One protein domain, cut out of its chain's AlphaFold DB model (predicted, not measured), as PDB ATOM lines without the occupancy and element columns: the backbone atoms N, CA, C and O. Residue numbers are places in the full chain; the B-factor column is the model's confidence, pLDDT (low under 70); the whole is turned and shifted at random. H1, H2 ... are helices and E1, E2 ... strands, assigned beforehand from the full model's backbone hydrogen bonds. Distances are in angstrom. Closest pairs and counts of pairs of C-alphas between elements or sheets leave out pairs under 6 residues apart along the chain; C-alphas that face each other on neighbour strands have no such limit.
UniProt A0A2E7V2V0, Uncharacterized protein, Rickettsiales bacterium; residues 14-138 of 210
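AT A GLANCE: This is residues 14 to 138 of the 210 residues of an uncharacterized protein of Rickettsiales bacterium (UniProt A0A2E7V2V0). A twisted sheet of three strands, E1, E3 and E4, makes a wall, with the helical hairpin H1 and H2 packed over one face. Strand E2 passes beyond the other face, and H4 stands beside the sheet where E3 begins and E4 ends. The printed part has 125 residues, with four named helices and four named strands in the order H1 H2 H3 E1 E2 H4 E3 E4; the sheet's order is E1 E3 E4, mixed, and the class is mixed, helices and strands. It is compact, with a radius of gyration of the C-alphas of 13.9 A, and spans 37 by 29 by 25 A.

IN THESE COORDINATES: E1 is residues 83 to 89, 19.5 A; E3 is 113 to 121, 25.3 A; E4 is 128 to 137, 26.7 A, ending at C-alpha 137 (123.614, 132.191, 117.386). H1, residues 14 to 25, 16.0 A, begins at C-alpha 14 (143.185, 135.681, 104.631). H2 is 35 to 50, 23.1 A; H3 66 to 69; E2 96 to 100; H4 101 to 111, 16.4 A.

HOW THE PARTS SIT: E1 and E3 are parallel, with N 86 and O 116 2.8 A apart; the hairpin E3 and E4 is antiparallel, with N 117 and O 133 2.8 A apart. In two layers, helices on one face of a sheet, H1 and H2 have heights over the sheet of 8.6 A and 8.7 A. They touch, closest at the C-alphas of Val 21 and Ala 42, 5.6 A. H3 only grazes the sheet. E2 pairs with no named strand. O i to N i+4 pairs are within hydrogen-bond range in 7 of 8 for H1, 9 of 12 for H2 and 6 of 7 for H4; H3 is too short for one.

THE WHOLE: The C-alphas farthest apart, of Lys 28 and Lys 109, are 39.0 A apart. The printed part has no cut. The links H2 to H3 and H3 to E1 are long. Residues 14 to 16, 27 to 40, 55 to 60 and 124 to 127 have pLDDT under 70.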
ATOM      1  N   LYS A  14     142.794 134.710 103.590       61.97
ATOM      2  CA  LYS A  14     143.185 135.681 104.631       61.97
ATOM      3  C   LYS A  14     144.068 136.822 104.134       61.97
ATOM      4  O   LYS A  14     143.853 137.940 104.583       61.97
ATOM      5  N   GLU A  15     145.021 136.575 103.238       62.09
ATOM      6  CA  GLU A  15     146.078 137.562 102.966       62.09
ATOM      7  C   GLU A  15     145.592 138.748 102.113       62.09
ATOM      8  O   GLU A  15     145.797 139.905 102.479       62.09
ATOM      9  N   ASN A  16     144.836 138.486 101.040       65.81
ATOM     10  CA  ASN A  16     144.314 139.550 100.172       65.81
ATOM     11  C   ASN A  16     143.266 140.424 100.882       65.81
ATOM     12  O   ASN A  16     143.236 141.643 100.700       65.81
ATOM     13  N   TYR A  17     142.415 139.824 101.719       71.19
ATOM     14  CA  TYR A  17     141.417 140.577 102.483       71.19
ATOM     15  C   TYR A  17     142.022 141.276 103.700       71.19
ATOM     16  O   TYR A  17     141.577 142.366 104.057       71.19
ATOM     17  N   ARG A  18     143.082 140.714 104.293       71.56
ATOM     18  CA  ARG A  18     143.866 141.367 105.343       71.56
ATOM     19  C   ARG A  18     144.438 142.696 104.871       71.56
ATOM     20  O   ARG A  18     144.179 143.703 105.528       71.56
ATOM     21  N   GLN A  19     145.127 142.717 103.729       72.81
ATOM     22  CA  GLN A  19     145.737 143.948 103.216       72.81
ATOM     23  C   GLN A  19     144.688 145.046 102.978       72.81
ATOM     24  O   GLN A  19     144.900 146.196 103.348       72.81
ATOM     25  N   LYS A  20     143.510 144.690 102.452       72.94
ATOM     26  CA  LYS A  20     142.405 145.641 102.243       72.94
ATOM     27  C   LYS A  20     141.835 146.203 103.540       72.94
ATOM     28  O   LYS A  20     141.606 147.409 103.635       72.94
ATOM     29  N   VAL A  21     141.609 145.352 104.544       74.19
ATOM     30  CA  VAL A  21     141.175 145.815 105.872       74.19
ATOM     31  C   VAL A  21     142.210 146.785 106.452       74.19
ATOM     32  O   VAL A  21     141.840 147.850 106.950       74.19
ATOM     33  N   GLU A  22     143.495 146.448 106.348       74.44
ATOM     34  CA  GLU A  22     144.606 147.279 106.820       74.44
ATOM     35  C   GLU A  22     144.704 148.609 106.055       74.44
ATOM     36  O   GLU A  22     144.921 149.657 106.666       74.44
ATOM     37  N   ASP A  23     144.461 148.619 104.745       73.81
ATOM     38  CA  ASP A  23     144.455 149.833 103.923       73.81
ATOM     39  C   ASP A  23     143.283 150.768 104.274       73.81
ATOM     40  O   ASP A  23     143.455 151.989 104.338       73.81
ATOM     41  N   ILE A  24     142.104 150.225 104.591       73.06
ATOM     42  CA  ILE A  24     140.968 151.028 105.076       73.06
ATOM     43  C   ILE A  24     141.244 151.559 106.492       73.06
ATOM     44  O   ILE A  24     140.959 152.719 106.794       73.06
ATOM     45  N   TRP A  25     141.807 150.737 107.381       73.31
ATOM     46  CA  TRP A  25     142.111 151.137 108.761       73.31
ATOM     47  C   TRP A  25     143.238 152.165 108.860       73.31
ATOM     48  O   TRP A  25     143.154 153.067 109.693       73.31
ATOM     49  N   SER A  26     144.248 152.059 107.996       70.69
ATOM     50  CA  SER A  26     145.332 153.040 107.867       70.69
ATOM     51  C   SER A  26     144.905 154.311 107.125       70.69
ATOM     52  O   SER A  26     145.660 155.279 107.082       70.69
ATOM     53  N   GLY A  27     143.683 154.344 106.578       66.12
ATOM     54  CA  GLY A  27     143.130 155.506 105.886       66.12
ATOM     55  C   GLY A  27     143.639 155.692 104.457       66.12
ATOM     56  O   GLY A  27     143.364 156.733 103.865       66.12
ATOM     57  N   LYS A  28     144.335 154.699 103.886       66.56
ATOM     58  CA  LYS A  28     144.712 154.691 102.463       66.56
ATOM     59  C   LYS A  28     143.488 154.588 101.551       66.56
ATOM     60  O   LYS A  28     143.510 155.103 100.439       66.56
ATOM     61  N   ILE A  29     142.422 153.942 102.027       64.94
ATOM     62  CA  ILE A  29     141.123 153.866 101.350       64.94
ATOM     63  C   ILE A  29     140.097 154.654 102.166       64.94
ATOM     64  O   ILE A  29     139.919 154.432 103.366       64.94
ATOM     65  N   SER A  30     139.394 155.581 101.514       60.53
ATOM     66  CA  SER A  30     138.366 156.391 102.163       60.53
ATOM     67  C   SER A  30     137.139 155.546 102.520       60.53
ATOM     68  O   SER A  30     136.447 155.047 101.635       60.53
ATOM     69  N   ALA A  31     136.818 155.453 103.811       59.50
ATOM     70  CA  ALA A  31     135.550 154.914 104.301       59.50
ATOM     71  C   ALA A  31     134.758 156.005 105.040       59.50
ATOM     72  O   ALA A  31     135.310 156.751 105.853       59.50
ATOM     73  N   GLN A  32     133.452 156.098 104.777       55.94
ATOM     74  CA  GLN A  32     132.581 157.093 105.412       55.94
ATOM     75  C   GLN A  32     132.435 156.846 106.922       55.94
ATOM     76  O   GLN A  32     132.172 155.725 107.338       55.94
ATOM     77  N   GLY A  33     132.456 157.892 107.752       53.69
ATOM     78  CA  GLY A  33     132.138 157.829 109.189       53.69
ATOM     79  C   GLY A  33     133.297 158.232 110.107       53.69
ATOM     80  O   GLY A  33     134.424 158.430 109.668       53.69
ATOM     81  N   SER A  34     133.012 158.350 111.408       53.03
ATOM     82  CA  SER A  34     134.022 158.638 112.440       53.03
ATOM     83  C   SER A  34     135.123 157.569 112.483       53.03
ATOM     84  O   SER A  34     134.870 156.407 112.165       53.03
ATOM     85  N   ASP A  35     136.320 157.900 112.976       54.59
ATOM     86  CA  ASP A  35     137.414 156.925 113.135       54.59
ATOM     87  C   ASP A  35     137.004 155.695 113.964       54.59
ATOM     88  O   ASP A  35     137.438 154.574 113.705       54.59
ATOM     89  N   LYS A  36     136.083 155.862 114.926       55.00
ATOM     90  CA  LYS A  36     135.520 154.748 115.703       55.00
ATOM     91  C   LYS A  36     134.568 153.856 114.900       55.00
ATOM     92  O   LYS A  36     134.350 152.721 115.308       55.00
ATOM     93  N   THR A  37     133.995 154.333 113.805       59.56
ATOM     94  CA  THR A  37     133.077 153.572 112.940       59.56
ATOM     95  C   THR A  37     133.759 153.037 111.681       59.56
ATOM     96  O   THR A  37     133.322 152.014 111.165       59.56
ATOM     97  N   LYS A  38     134.873 153.646 111.242       62.12
ATOM     98  CA  LYS A  38     135.673 153.180 110.093       62.12
ATOM     99  C   LYS A  38     136.107 151.719 110.233       62.12
ATOM    100  O   LYS A  38     136.079 150.979 109.261       62.12
ATOM    101  N   HIS A  39     136.420 151.274 111.454       62.22
ATOM    102  CA  HIS A  39     136.826 149.885 111.684       62.22
ATOM    103  C   HIS A  39     135.718 148.850 111.472       62.22
ATOM    104  O   HIS A  39     136.005 147.769 110.972       62.22
ATOM    105  N   GLY A  40     134.479 149.173 111.861       68.69
ATOM    106  CA  GLY A  40     133.324 148.300 111.608       68.69
ATOM    107  C   GLY A  40     133.018 148.236 110.115       68.69
ATOM    108  O   GLY A  40     132.962 147.151 109.548       68.69
ATOM    109  N   LYS A  41     133.005 149.406 109.467       75.81
ATOM    110  CA  LYS A  41     132.759 149.534 108.028       75.81
ATOM    111  C   LYS A  41     133.798 148.847 107.153       75.81
ATOM    112  O   LYS A  41     133.435 148.295 106.127       75.81
ATOM    113  N   ALA A  42     135.071 148.841 107.545       77.06
ATOM    114  CA  ALA A  42     136.087 148.074 106.826       77.06
ATOM    115  C   ALA A  42     135.755 146.574 106.806       77.06
ATOM    116  O   ALA A  42     135.877 145.936 105.767       77.06
ATOM    117  N   GLY A  43     135.300 146.030 107.942       80.62
ATOM    118  CA  GLY A  43     134.853 144.642 108.029       80.62
ATOM    119  C   GLY A  43     133.620 144.381 107.164       80.62
ATOM    120  O   GLY A  43     133.599 143.416 106.412       80.62
ATOM    121  N   GLU A  44     132.630 145.273 107.201       85.12
ATOM    122  CA  GLU A  44     131.436 145.174 106.351       85.12
ATOM    123  C   GLU A  44     131.783 145.196 104.850       85.12
ATOM    124  O   GLU A  44     131.312 144.355 104.086       85.12
ATOM    125  N   LEU A  45     132.635 146.129 104.413       81.12
ATOM    126  CA  LEU A  45     133.053 146.240 103.013       81.12
ATOM    127  C   LEU A  45     133.793 144.983 102.552       81.12
ATOM    128  O   LEU A  45     133.491 144.444 101.489       81.12
ATOM    129  N   VAL A  46     134.719 144.488 103.371       81.88
ATOM    130  CA  VAL A  46     135.481 143.278 103.052       81.88
ATOM    131  C   VAL A  46     134.592 142.042 103.041       81.88
ATOM    132  O   VAL A  46     134.702 141.246 102.115       81.88
ATOM    133  N   PHE A  47     133.667 141.900 103.992       85.88
ATOM    134  CA  PHE A  47     132.691 140.810 103.968       85.88
ATOM    135  C   PHE A  47     131.820 140.857 102.706       85.88
ATOM    136  O   PHE A  47     131.599 139.835 102.060       85.88
ATOM    137  N   SER A  48     131.365 142.055 102.331       85.56
ATOM    138  CA  SER A  48     130.554 142.253 101.127       85.56
ATOM    139  C   SER A  48     131.313 141.822  99.876       85.56
ATOM    140  O   SER A  48     130.767 141.110  99.043       85.56
ATOM    141  N   GLU A  49     132.590 142.186  99.763       83.25
ATOM    142  CA  GLU A  49     133.423 141.773  98.637       83.25
ATOM    143  C   GLU A  49     133.692 140.259  98.632       83.25
ATOM    144  O   GLU A  49     133.514 139.615  97.597       83.25
ATOM    145  N   MET A  50     134.047 139.683  99.790       82.88
ATOM    146  CA  MET A  50     134.291 138.243  99.961       82.88
ATOM    147  C   MET A  50     133.132 137.391  99.437       82.88
ATOM    148  O   MET A  50     133.360 136.382  98.773       82.88
ATOM    149  N   TYR A  51     131.899 137.820  99.709       85.38
ATOM    150  CA  TYR A  51     130.681 137.091  99.356       85.38
ATOM    151  C   TYR A  51     129.909 137.704  98.178       85.38
ATOM    152  O   TYR A  51     128.768 137.312  97.926       85.38
ATOM    153  N   LYS A  52     130.531 138.625  97.426       84.94
ATOM    154  CA  LYS A  52     129.971 139.290  96.231       84.94
ATOM    155  C   LYS A  52     128.613 139.971  96.465       84.94
ATOM    156  O   LYS A  52     127.738 139.957  95.602       84.94
ATOM    157  N   LEU A  53     128.444 140.593  97.628       82.88
ATOM    158  CA  LEU A  53     127.283 141.407  97.970       82.88
ATOM    159  C   LEU A  53     127.460 142.847  97.475       82.88
ATOM    160  O   LEU A  53     128.515 143.458  97.652       82.88
ATOM    161  N   ALA A  54     126.391 143.433  96.934       71.94
ATOM    162  CA  ALA A  54     126.311 144.880  96.783       71.94
ATOM    163  C   ALA A  54     126.210 145.509  98.183       71.94
ATOM    164  O   ALA A  54     125.273 145.210  98.928       71.94
ATOM    165  N   TYR A  55     127.181 146.348  98.563       64.19
ATOM    166  CA  TYR A  55     127.130 147.048  99.847       64.19
ATOM    167  C   TYR A  55     126.054 148.137  99.797       64.19
ATOM    168  O   TYR A  55     126.289 149.252  99.333       64.19
ATOM    169  N   GLU A  56     124.871 147.806 100.299       63.00
ATOM    170  CA  GLU A  56     123.800 148.760 100.551       63.00
ATOM    171  C   GLU A  56     123.676 148.944 102.059       63.00
ATOM    172  O   GLU A  56     123.352 148.017 102.802       63.00
ATOM    173  N   GLN A  57     123.963 150.155 102.535       56.91
ATOM    174  CA  GLN A  57     123.853 150.489 103.947       56.91
ATOM    175  C   GLN A  57     122.367 150.568 104.310       56.91
ATOM    176  O   GLN A  57     121.726 151.613 104.217       56.91
ATOM    177  N   THR A  58     121.788 149.427 104.669       53.91
ATOM    178  CA  THR A  58     120.371 149.357 105.013       53.91
ATOM    179  C   THR A  58     120.175 149.855 106.445       53.91
ATOM    180  O   THR A  58     120.823 149.399 107.383       53.91
ATOM    181  N   GLY A  59     119.247 150.788 106.668       56.47
ATOM    182  CA  GLY A  59     118.869 151.248 108.016       56.47
ATOM    183  C   GLY A  59     118.152 150.183 108.870       56.47
ATOM    184  O   GLY A  59     117.447 150.522 109.816       56.47
ATOM    185  N   ALA A  60     118.288 148.898 108.529       59.12
ATOM    186  CA  ALA A  60     117.455 147.782 108.971       59.12
ATOM    187  C   ALA A  60     117.845 147.199 110.344       59.12
ATOM    188  O   ALA A  60     117.295 146.192 110.787       59.12
ATOM    189  N   GLY A  61     118.761 147.848 111.066       71.75
ATOM    190  CA  GLY A  61     119.083 147.519 112.453       71.75
ATOM    191  C   GLY A  61     120.081 146.376 112.647       71.75
ATOM    192  O   GLY A  61     120.527 146.208 113.783       71.75
ATOM    193  N   ALA A  62     120.459 145.652 111.592       80.81
ATOM    194  CA  ALA A  62     121.625 144.768 111.496       80.81
ATOM    195  C   ALA A  62     122.563 145.280 110.393       80.81
ATOM    196  O   ALA A  62     122.117 146.054 109.545       80.81
ATOM    197  N   ASP A  63     123.831 144.868 110.420       84.31
ATOM    198  CA  ASP A  63     124.811 145.329 109.427       84.31
ATOM    199  C   ASP A  63     124.530 144.680 108.057       84.31
ATOM    200  O   ASP A  63     124.539 145.364 107.036       84.31
ATOM    201  N   PHE A  64     124.147 143.395 108.052       87.12
ATOM    202  CA  PHE A  64     123.591 142.699 106.888       87.12
ATOM    203  C   PHE A  64     122.255 142.038 107.239       87.12
ATOM    204  O   PHE A  64     122.225 141.076 108.007       87.12
ATOM    205  N   PRO A  65     121.127 142.512 106.690       87.38
ATOM    206  CA  PRO A  65     119.844 141.842 106.866       87.38
ATOM    207  C   PRO A  65     119.839 140.450 106.242       87.38
ATOM    208  O   PRO A  65     120.481 140.229 105.213       87.38
ATOM    209  N   LYS A  66     119.010 139.548 106.777       87.94
ATOM    210  CA  LYS A  66     118.792 138.198 106.234       87.94
ATOM    211  C   LYS A  66     118.606 138.163 104.711       87.94
ATOM    212  O   LYS A  66     119.191 137.323 104.038       87.94
ATOM    213  N   GLU A  67     117.817 139.080 104.152       87.88
ATOM    214  CA  GLU A  67     117.541 139.120 102.704       87.88
ATOM    215  C   GLU A  67     118.754 139.510 101.849       87.88
ATOM    216  O   GLU A  67     118.814 139.158 100.671       87.88
ATOM    217  N   ILE A  68     119.722 140.218 102.436       87.69
ATOM    218  CA  ILE A  68     121.019 140.486 101.813       87.69
ATOM    219  C   ILE A  68     121.929 139.271 101.990       87.69
ATOM    220  O   ILE A  68     122.527 138.820 101.020       87.69
ATOM    221  N   MET A  69     121.964 138.683 103.190       87.88
ATOM    222  CA  MET A  69     122.780 137.502 103.494       87.88
ATOM    223  C   MET A  69     122.438 136.290 102.617       87.88
ATOM    224  O   MET A  69     123.337 135.559 102.227       87.88
ATOM    225  N   LYS A  70     121.171 136.114 102.211       90.00
ATOM    226  CA  LYS A  70     120.757 135.078 101.241       90.00
ATOM    227  C   LYS A  70     121.392 135.211  99.851       90.00
ATOM    228  O   LYS A  70     121.304 134.282  99.057       90.00
ATOM    229  N   ARG A  71     121.967 136.372  99.524       89.81
ATOM    230  CA  ARG A  71     122.615 136.647  98.231       89.81
ATOM    231  C   ARG A  71     124.118 136.357  98.263       89.81
ATOM    232  O   ARG A  71     124.775 136.531  97.241       89.81
ATOM    233  N   CYS A  72     124.665 135.953  99.415       87.81
ATOM    234  CA  CYS A  72     126.075 135.616  99.565       87.81
ATOM    235  C   CYS A  72     126.456 134.454  98.644       87.81
ATOM    236  O   CYS A  72     125.849 133.386  98.683       87.81
ATOM    237  N   VAL A  73     127.514 134.625  97.855       85.06
ATOM    238  CA  VAL A  73     128.054 133.542  97.025       85.06
ATOM    239  C   VAL A  73     129.018 132.695  97.854       85.06
ATOM    240  O   VAL A  73     130.050 133.192  98.292       85.06
ATOM    241  N   GLY A  74     128.708 131.409  98.042       81.38
ATOM    242  CA  GLY A  74     129.590 130.451  98.724       81.38
ATOM    243  C   GLY A  74     129.525 130.475 100.256       81.38
ATOM    244  O   GLY A  74     130.300 129.771 100.901       81.38
ATOM    245  N   LEU A  75     128.612 131.255 100.847       84.44
ATOM    246  CA  LEU A  75     128.254 131.111 102.256       84.44
ATOM    247  C   LEU A  75     127.189 130.005 102.377       84.44
ATOM    248  O   LEU A  75     126.209 130.053 101.633       84.44
ATOM    249  N   PRO A  76     127.353 129.016 103.270       84.62
ATOM    250  CA  PRO A  76     126.331 127.995 103.478       84.62
ATOM    251  C   PRO A  76     124.994 128.591 103.949       84.62
ATOM    252  O   PRO A  76     124.969 129.563 104.716       84.62
ATOM    253  N   GLU A  77     123.879 128.002 103.504       87.69
ATOM    254  CA  GLU A  77     122.532 128.547 103.725       87.69
ATOM    255  C   GLU A  77     122.160 128.678 105.202       87.69
ATOM    256  O   GLU A  77     121.398 129.568 105.589       87.69
ATOM    257  N   GLU A  78     122.735 127.842 106.062       85.00
ATOM    258  CA  GLU A  78     122.530 127.921 107.495       85.00
ATOM    259  C   GLU A  78     123.036 129.243 108.101       85.00
ATOM    260  O   GLU A  78     122.584 129.600 109.190       85.00
ATOM    261  N   PHE A  79     123.894 130.012 107.419       86.62
ATOM    262  CA  PHE A  79     124.342 131.346 107.849       86.62
ATOM    263  C   PHE A  79     123.542 132.498 107.225       86.62
ATOM    264  O   PHE A  79     123.872 133.665 107.447       86.62
ATOM    265  N   HIS A  80     122.474 132.218 106.477       89.12
ATOM    266  CA  HIS A  80     121.622 133.243 105.870       89.12
ATOM    267  C   HIS A  80     120.594 133.799 106.872       89.12
ATOM    268  O   HIS A  80     119.384 133.645 106.708       89.12
ATOM    269  N   GLU A  81     121.081 134.461 107.922       89.25
ATOM    270  CA  GLU A  81     120.289 135.165 108.942       89.25
ATOM    271  C   GLU A  81     120.724 136.630 109.065       89.25
ATOM    272  O   GLU A  81     121.683 137.038 108.420       89.25
ATOM    273  N   ASP A  82     120.039 137.438 109.882       88.94
ATOM    274  CA  ASP A  82     120.536 138.786 110.200       88.94
ATOM    275  C   ASP A  82     121.966 138.682 110.758       88.94
ATOM    276  O   ASP A  82     122.219 137.873 111.658       88.94
ATOM    277  N   ALA A  83     122.888 139.499 110.243       88.56
ATOM    278  CA  ALA A  83     124.293 139.467 110.622       88.56
ATOM    279  C   ALA A  83     124.815 140.817 111.128       88.56
ATOM    280  O   ALA A  83     124.510 141.881 110.586       88.56
ATOM    281  N   ASP A  84     125.649 140.747 112.166       89.12
ATOM    282  CA  ASP A  84     126.362 141.884 112.739       89.12
ATOM    283  C   ASP A  84     127.874 141.692 112.589       89.12
ATOM    284  O   ASP A  84     128.446 140.695 113.041       89.12
ATOM    285  N   CYS A  85     128.537 142.705 112.045       87.88
ATOM    286  CA  CYS A  85     129.983 142.796 111.991       87.88
ATOM    287  C   CYS A  85     130.542 143.327 113.314       87.88
ATOM    288  O   CYS A  85     130.035 144.271 113.932       87.88
ATOM    289  N   LYS A  86     131.635 142.719 113.773       87.19
ATOM    290  CA  LYS A  86     132.392 143.149 114.950       87.19
ATOM    291  C   LYS A  86     133.869 143.197 114.600       87.19
ATOM    292  O   LYS A  86     134.419 142.251 114.064       87.19
ATOM    293  N   CYS A  87     134.530 144.290 114.958       83.94
ATOM    294  CA  CYS A  87     135.981 144.410 114.866       83.94
ATOM    295  C   CYS A  87     136.554 144.456 116.284       83.94
ATOM    296  O   CYS A  87     136.256 145.381 117.050       83.94
ATOM    297  N   MET A  88     137.335 143.444 116.662       84.56
ATOM    298  CA  MET A  88     137.761 143.232 118.043       84.56
ATOM    299  C   MET A  88     139.235 142.857 118.150       84.56
ATOM    300  O   MET A  88     139.806 142.204 117.283       84.56
ATOM    301  N   ASN A  89     139.866 143.271 119.249       86.69
ATOM    302  CA  ASN A  89     141.249 142.900 119.512       86.69
ATOM    303  C   ASN A  89     141.319 141.416 119.891       86.69
ATOM    304  O   ASN A  89     140.565 140.975 120.763       86.69
ATOM    305  N   ILE A  90     142.261 140.676 119.311       87.62
ATOM    306  CA  ILE A  90     142.471 139.246 119.567       87.62
ATOM    307  C   ILE A  90     142.761 138.938 121.046       87.62
ATOM    308  O   ILE A  90     142.422 137.862 121.529       87.62
ATOM    309  N   LYS A  91     143.293 139.897 121.822       89.06
ATOM    310  CA  LYS A  91     143.447 139.752 123.285       89.06
ATOM    311  C   LYS A  91     142.111 139.503 124.001       89.06
ATOM    312  O   LYS A  91     142.092 138.906 125.070       89.06
ATOM    313  N   ASN A  92     141.000 139.928 123.402       85.62
ATOM    314  CA  ASN A  92     139.647 139.754 123.921       85.62
ATOM    315  C   ASN A  92     138.873 138.640 123.197       85.62
ATOM    316  O   ASN A  92     137.646 138.631 123.285       85.62
ATOM    317  N   ARG A  93     139.546 137.699 122.507       86.12
ATOM    318  CA  ARG A  93     138.900 136.662 121.671       86.12
ATOM    319  C   ARG A  93     137.772 135.911 122.371       86.12
ATOM    320  O   ARG A  93     136.739 135.632 121.783       86.12
ATOM    321  N   ASN A  94     137.921 135.662 123.667       87.44
ATOM    322  CA  ASN A  94     136.921 134.935 124.445       87.44
ATOM    323  C   ASN A  94     135.660 135.744 124.758       87.44
ATOM    324  O   ASN A  94     134.766 135.207 125.389       87.44
ATOM    325  N   ASN A  95     135.583 137.030 124.426       88.19
ATOM    326  CA  ASN A  95     134.566 137.935 124.945       88.19
ATOM    327  C   ASN A  95     134.105 138.915 123.864       88.19
ATOM    328  O   ASN A  95     134.725 139.957 123.670       88.19
ATOM    329  N   VAL A  96     132.974 138.615 123.228       88.69
ATOM    330  CA  VAL A  96     132.383 139.439 122.167       88.69
ATOM    331  C   VAL A  96     131.180 140.205 122.690       88.69
ATOM    332  O   VAL A  96     130.250 139.629 123.251       88.69
ATOM    333  N   PHE A  97     131.182 141.523 122.500       88.62
ATOM    334  CA  PHE A  97     130.050 142.375 122.855       88.62
ATOM    335  C   PHE A  97     129.097 142.490 121.665       88.62
ATOM    336  O   PHE A  97     129.476 142.982 120.603       88.62
ATOM    337  N   LEU A  98     127.840 142.091 121.855       86.31
ATOM    338  CA  LEU A  98     126.797 142.201 120.829       86.31
ATOM    339  C   LEU A  98     126.116 143.578 120.823       86.31
ATOM    340  O   LEU A  98     125.268 143.854 119.981       86.31
ATOM    341  N   GLY A  99     126.485 144.457 121.756       86.31
ATOM    342  CA  GLY A  99     125.884 145.777 121.919       86.31
ATOM    343  C   GLY A  99     124.706 145.763 122.888       86.31
ATOM    344  O   GLY A  99     124.675 144.969 123.828       86.31
ATOM    345  N   ASP A 100     123.761 146.688 122.706       87.56
ATOM    346  CA  ASP A 100     122.616 146.854 123.607       87.56
ATOM    347  C   ASP A 100     121.824 145.554 123.781       87.56
ATOM    348  O   ASP A 100     121.391 144.948 122.800       87.56
ATOM    349  N   ALA A 101     121.599 145.154 125.037       88.06
ATOM    350  CA  ALA A 101     121.020 143.848 125.315       88.06
ATOM    351  C   ALA A 101     119.620 143.656 124.715       88.06
ATOM    352  O   ALA A 101     119.333 142.592 124.177       88.06
ATOM    353  N   ILE A 102     118.761 144.680 124.737       87.19
ATOM    354  CA  ILE A 102     117.395 144.562 124.204       87.19
ATOM    355  C   ILE A 102     117.440 144.399 122.684       87.19
ATOM    356  O   ILE A 102     116.746 143.543 122.133       87.19
ATOM    357  N   LYS A 103     118.271 145.201 122.003       85.25
ATOM    358  CA  LYS A 103     118.420 145.124 120.544       85.25
ATOM    359  C   LYS A 103     118.996 143.774 120.110       85.25
ATOM    360  O   LYS A 103     118.425 143.142 119.227       85.25
ATOM    361  N   ALA A 104     120.062 143.308 120.759       85.75
ATOM    362  CA  ALA A 104     120.709 142.044 120.417       85.75
ATOM    363  C   ALA A 104     119.785 140.834 120.650       85.75
ATOM    364  O   ALA A 104     119.642 139.988 119.770       85.75
ATOM    365  N   LEU A 105     119.085 140.781 121.791       85.19
ATOM    366  CA  LEU A 105     118.137 139.698 122.079       85.19
ATOM    367  C   LEU A 105     116.961 139.672 121.092       85.19
ATOM    368  O   LEU A 105     116.486 138.593 120.746       85.19
ATOM    369  N   ARG A 106     116.501 140.838 120.612       83.88
ATOM    370  CA  ARG A 106     115.435 140.922 119.602       83.88
ATOM    371  C   ARG A 106     115.850 140.285 118.274       83.88
ATOM    372  O   ARG A 106     115.039 139.558 117.710       83.88
ATOM    373  N   LYS A 107     117.083 140.533 117.811       81.75
ATOM    374  CA  LYS A 107     117.632 139.913 116.590       81.75
ATOM    375  C   LYS A 107     117.681 138.394 116.732       81.75
ATOM    376  O   LYS A 107     116.993 137.690 116.002       81.75
ATOM    377  N   ILE A 108     118.351 137.918 117.788       83.38
ATOM    378  CA  ILE A 108     118.494 136.485 118.093       83.38
ATOM    379  C   ILE A 108     117.129 135.783 118.140       83.38
ATOM    380  O   ILE A 108     116.978 134.682 117.624       83.38
ATOM    381  N   LYS A 109     116.115 136.411 118.750       79.56
ATOM    382  CA  LYS A 109     114.781 135.812 118.875       79.56
ATOM    383  C   LYS A 109     114.067 135.643 117.529       79.56
ATOM    384  O   LYS A 109     113.324 134.679 117.385       79.56
ATOM    385  N   LYS A 110     114.222 136.584 116.592       77.44
ATOM    386  CA  LYS A 110     113.422 136.614 115.357       77.44
ATOM    387  C   LYS A 110     113.809 135.479 114.412       77.44
ATOM    388  O   LYS A 110     112.925 134.784 113.927       77.44
ATOM    389  N   SER A 111     115.103 135.302 114.165       71.94
ATOM    390  CA  SER A 111     115.576 134.290 113.217       71.94
ATOM    391  C   SER A 111     116.968 133.729 113.542       71.94
ATOM    392  O   SER A 111     117.520 132.943 112.789       71.94
ATOM    393  N   GLY A 112     117.521 134.070 114.709       82.19
ATOM    394  CA  GLY A 112     118.932 133.860 115.020       82.19
ATOM    395  C   GLY A 112     119.754 135.108 114.701       82.19
ATOM    396  O   GLY A 112     119.213 136.158 114.360       82.19
ATOM    397  N   LEU A 113     121.063 135.028 114.901       88.38
ATOM    398  CA  LEU A 113     122.000 136.115 114.614       88.38
ATOM    399  C   LEU A 113     123.334 135.528 114.172       88.38
ATOM    400  O   LEU A 113     123.903 134.709 114.890       88.38
ATOM    401  N   VAL A 114     123.861 135.985 113.043       90.06
ATOM    402  CA  VAL A 114     125.232 135.688 112.620       90.06
ATOM    403  C   VAL A 114     126.161 136.808 113.082       90.06
ATOM    404  O   VAL A 114     125.873 137.993 112.949       90.06
ATOM    405  N   LEU A 115     127.287 136.442 113.680       90.56
ATOM    406  CA  LEU A 115     128.350 137.358 114.062       90.56
ATOM    407  C   LEU A 115     129.522 137.162 113.116       90.56
ATOM    408  O   LEU A 115     130.081 136.071 113.066       90.56
ATOM    409  N   ILE A 116     129.912 138.225 112.423       89.25
ATOM    410  CA  ILE A 116     131.102 138.252 111.571       89.25
ATOM    411  C   ILE A 116     132.165 139.041 112.329       89.25
ATOM    412  O   ILE A 116     132.041 140.251 112.525       89.25
ATOM    413  N   ILE A 117     133.192 138.360 112.823       88.12
ATOM    414  CA  ILE A 117     134.161 138.930 113.753       88.12
ATOM    415  C   ILE A 117     135.526 139.036 113.088       88.12
ATOM    416  O   ILE A 117     136.176 138.038 112.801       88.12
ATOM    417  N   PHE A 118     135.987 140.266 112.917       85.81
ATOM    418  CA  PHE A 118     137.319 140.612 112.447       85.81
ATOM    419  C   PHE A 118     138.243 140.796 113.650       85.81
ATOM    420  O   PHE A 118     138.091 141.741 114.435       85.81
ATOM    421  N   TRP A 119     139.211 139.896 113.797       86.25
ATOM    422  CA  TRP A 119     140.196 139.929 114.867       86.25
ATOM    423  C   TRP A 119     141.435 140.694 114.442       86.25
ATOM    424  O   TRP A 119     142.089 140.318 113.473       86.25
ATOM    425  N   TYR A 120     141.812 141.716 115.208       83.69
ATOM    426  CA  TYR A 120     143.061 142.443 114.996       83.69
ATOM    427  C   TYR A 120     144.038 142.277 116.157       83.69
ATOM    428  O   TYR A 120     143.645 142.110 117.316       83.69
ATOM    429  N   LYS A 121     145.334 142.366 115.861       83.88
ATOM    430  CA  LYS A 121     146.412 142.439 116.853       83.88
ATOM    431  C   LYS A 121     147.028 143.838 116.836       83.88
ATOM    432  O   LYS A 121     147.219 144.421 115.776       83.88
ATOM    433  N   GLY A 122     147.366 144.356 118.018       77.81
ATOM    434  CA  GLY A 122     147.983 145.680 118.176       77.81
ATOM    435  C   GLY A 122     146.977 146.803 118.438       77.81
ATOM    436  O   GLY A 122     145.871 146.554 118.931       77.81
ATOM    437  N   HIS A 123     147.385 148.044 118.173       71.12
ATOM    438  CA  HIS A 123     146.531 149.217 118.342       71.12
ATOM    439  C   HIS A 123     145.500 149.320 117.228       71.12
ATOM    440  O   HIS A 123     145.728 148.891 116.106       71.12
ATOM    441  N   ARG A 124     144.355 149.933 117.539       58.75
ATOM    442  CA  ARG A 124     143.225 150.030 116.611       58.75
ATOM    443  C   ARG A 124     143.619 150.670 115.269       58.75
ATOM    444  O   ARG A 124     143.203 150.169 114.242       58.75
ATOM    445  N   LYS A 125     144.460 151.711 115.285       59.59
ATOM    446  CA  LYS A 125     144.912 152.455 114.090       59.59
ATOM    447  C   LYS A 125     146.006 151.753 113.269       59.59
ATOM    448  O   LYS A 125     146.249 152.140 112.139       59.59
ATOM    449  N   GLU A 126     146.638 150.732 113.837       60.28
ATOM    450  CA  GLU A 126     147.768 149.985 113.253       60.28
ATOM    451  C   GLU A 126     147.427 148.488 113.145       60.28
ATOM    452  O   GLU A 126     148.304 147.631 113.044       60.28
ATOM    453  N   GLY A 127     146.142 148.158 113.308       59.66
ATOM    454  CA  GLY A 127     145.691 146.816 113.633       59.66
ATOM    455  C   GLY A 127     145.978 145.859 112.493       59.66
ATOM    456  O   GLY A 127     145.368 145.955 111.440       59.66
ATOM    457  N   ASN A 128     146.857 144.895 112.733       74.31
ATOM    458  CA  ASN A 128     147.053 143.794 111.803       74.31
ATOM    459  C   ASN A 128     145.834 142.880 111.899       74.31
ATOM    460  O   ASN A 128     145.566 142.364 112.993       74.31
ATOM    461  N   LEU A 129     145.088 142.678 110.810       77.56
ATOM    462  CA  LEU A 129     144.010 141.687 110.809       77.56
ATOM    463  C   LEU A 129     144.651 140.298 110.925       77.56
ATOM    464  O   LEU A 129     145.468 139.905 110.103       77.56
ATOM    465  N   VAL A 130     144.299 139.550 111.967       81.12
ATOM    466  CA  VAL A 130     144.872 138.224 112.258       81.12
ATOM    467  C   VAL A 130     143.868 137.088 112.082       81.12
ATOM    468  O   VAL A 130     144.244 135.916 112.126       81.12
ATOM    469  N   GLY A 131     142.590 137.404 111.881       80.50
ATOM    470  CA  GLY A 131     141.577 136.397 111.607       80.50
ATOM    471  C   GLY A 131     140.192 136.975 111.366       80.50
ATOM    472  O   GLY A 131     139.898 138.104 111.754       80.50
ATOM    473  N   ILE A 132     139.349 136.157 110.748       82.94
ATOM    474  CA  ILE A 132     137.920 136.388 110.580       82.94
ATOM    475  C   ILE A 132     137.223 135.136 111.111       82.94
ATOM    476  O   ILE A 132     137.626 134.026 110.770       82.94
ATOM    477  N   GLU A 133     136.224 135.305 111.969       84.62
ATOM    478  CA  GLU A 133     135.394 134.220 112.498       84.62
ATOM    479  C   GLU A 133     133.924 134.521 112.222       84.62
ATOM    480  O   GLU A 133     133.475 135.645 112.442       84.62
ATOM    481  N   ILE A 134     133.169 133.522 111.768       86.19
ATOM    482  CA  ILE A 134     131.723 133.628 111.549       86.19
ATOM    483  C   ILE A 134     131.034 132.689 112.536       86.19
ATOM    484  O   ILE A 134     131.326 131.498 112.569       86.19
ATOM    485  N   ILE A 135     130.147 133.225 113.373       86.75
ATOM    486  CA  ILE A 135     129.471 132.472 114.436       86.75
ATOM    487  C   ILE A 135     127.967 132.651 114.300       86.75
ATOM    488  O   ILE A 135     127.479 133.778 114.331       86.75
ATOM    489  N   LYS A 136     127.213 131.553 114.232       86.12
ATOM    490  CA  LYS A 136     125.750 131.588 114.283       86.12
ATOM    491  C   LYS A 136     125.260 131.409 115.717       86.12
ATOM    492  O   LYS A 136     125.608 130.456 116.405       86.12
ATOM    493  N   ILE A 137     124.401 132.316 116.162       85.00
ATOM    494  CA  ILE A 137     123.614 132.191 117.386       85.00
ATOM    495  C   ILE A 137     122.201 131.806 116.963       85.00
ATOM    496  O   ILE A 137     121.462 132.633 116.427       85.00
ATOM    497  N   GLN A 138     121.826 130.552 117.191       78.81
ATOM    498  CA  GLN A 138     120.496 130.067 116.839       78.81
ATOM    499  C   GLN A 138     119.410 130.744 117.690       78.81
ATOM    500  O   GLN A 138     119.607 131.067 118.871       78.81
TER     501      GLN A 138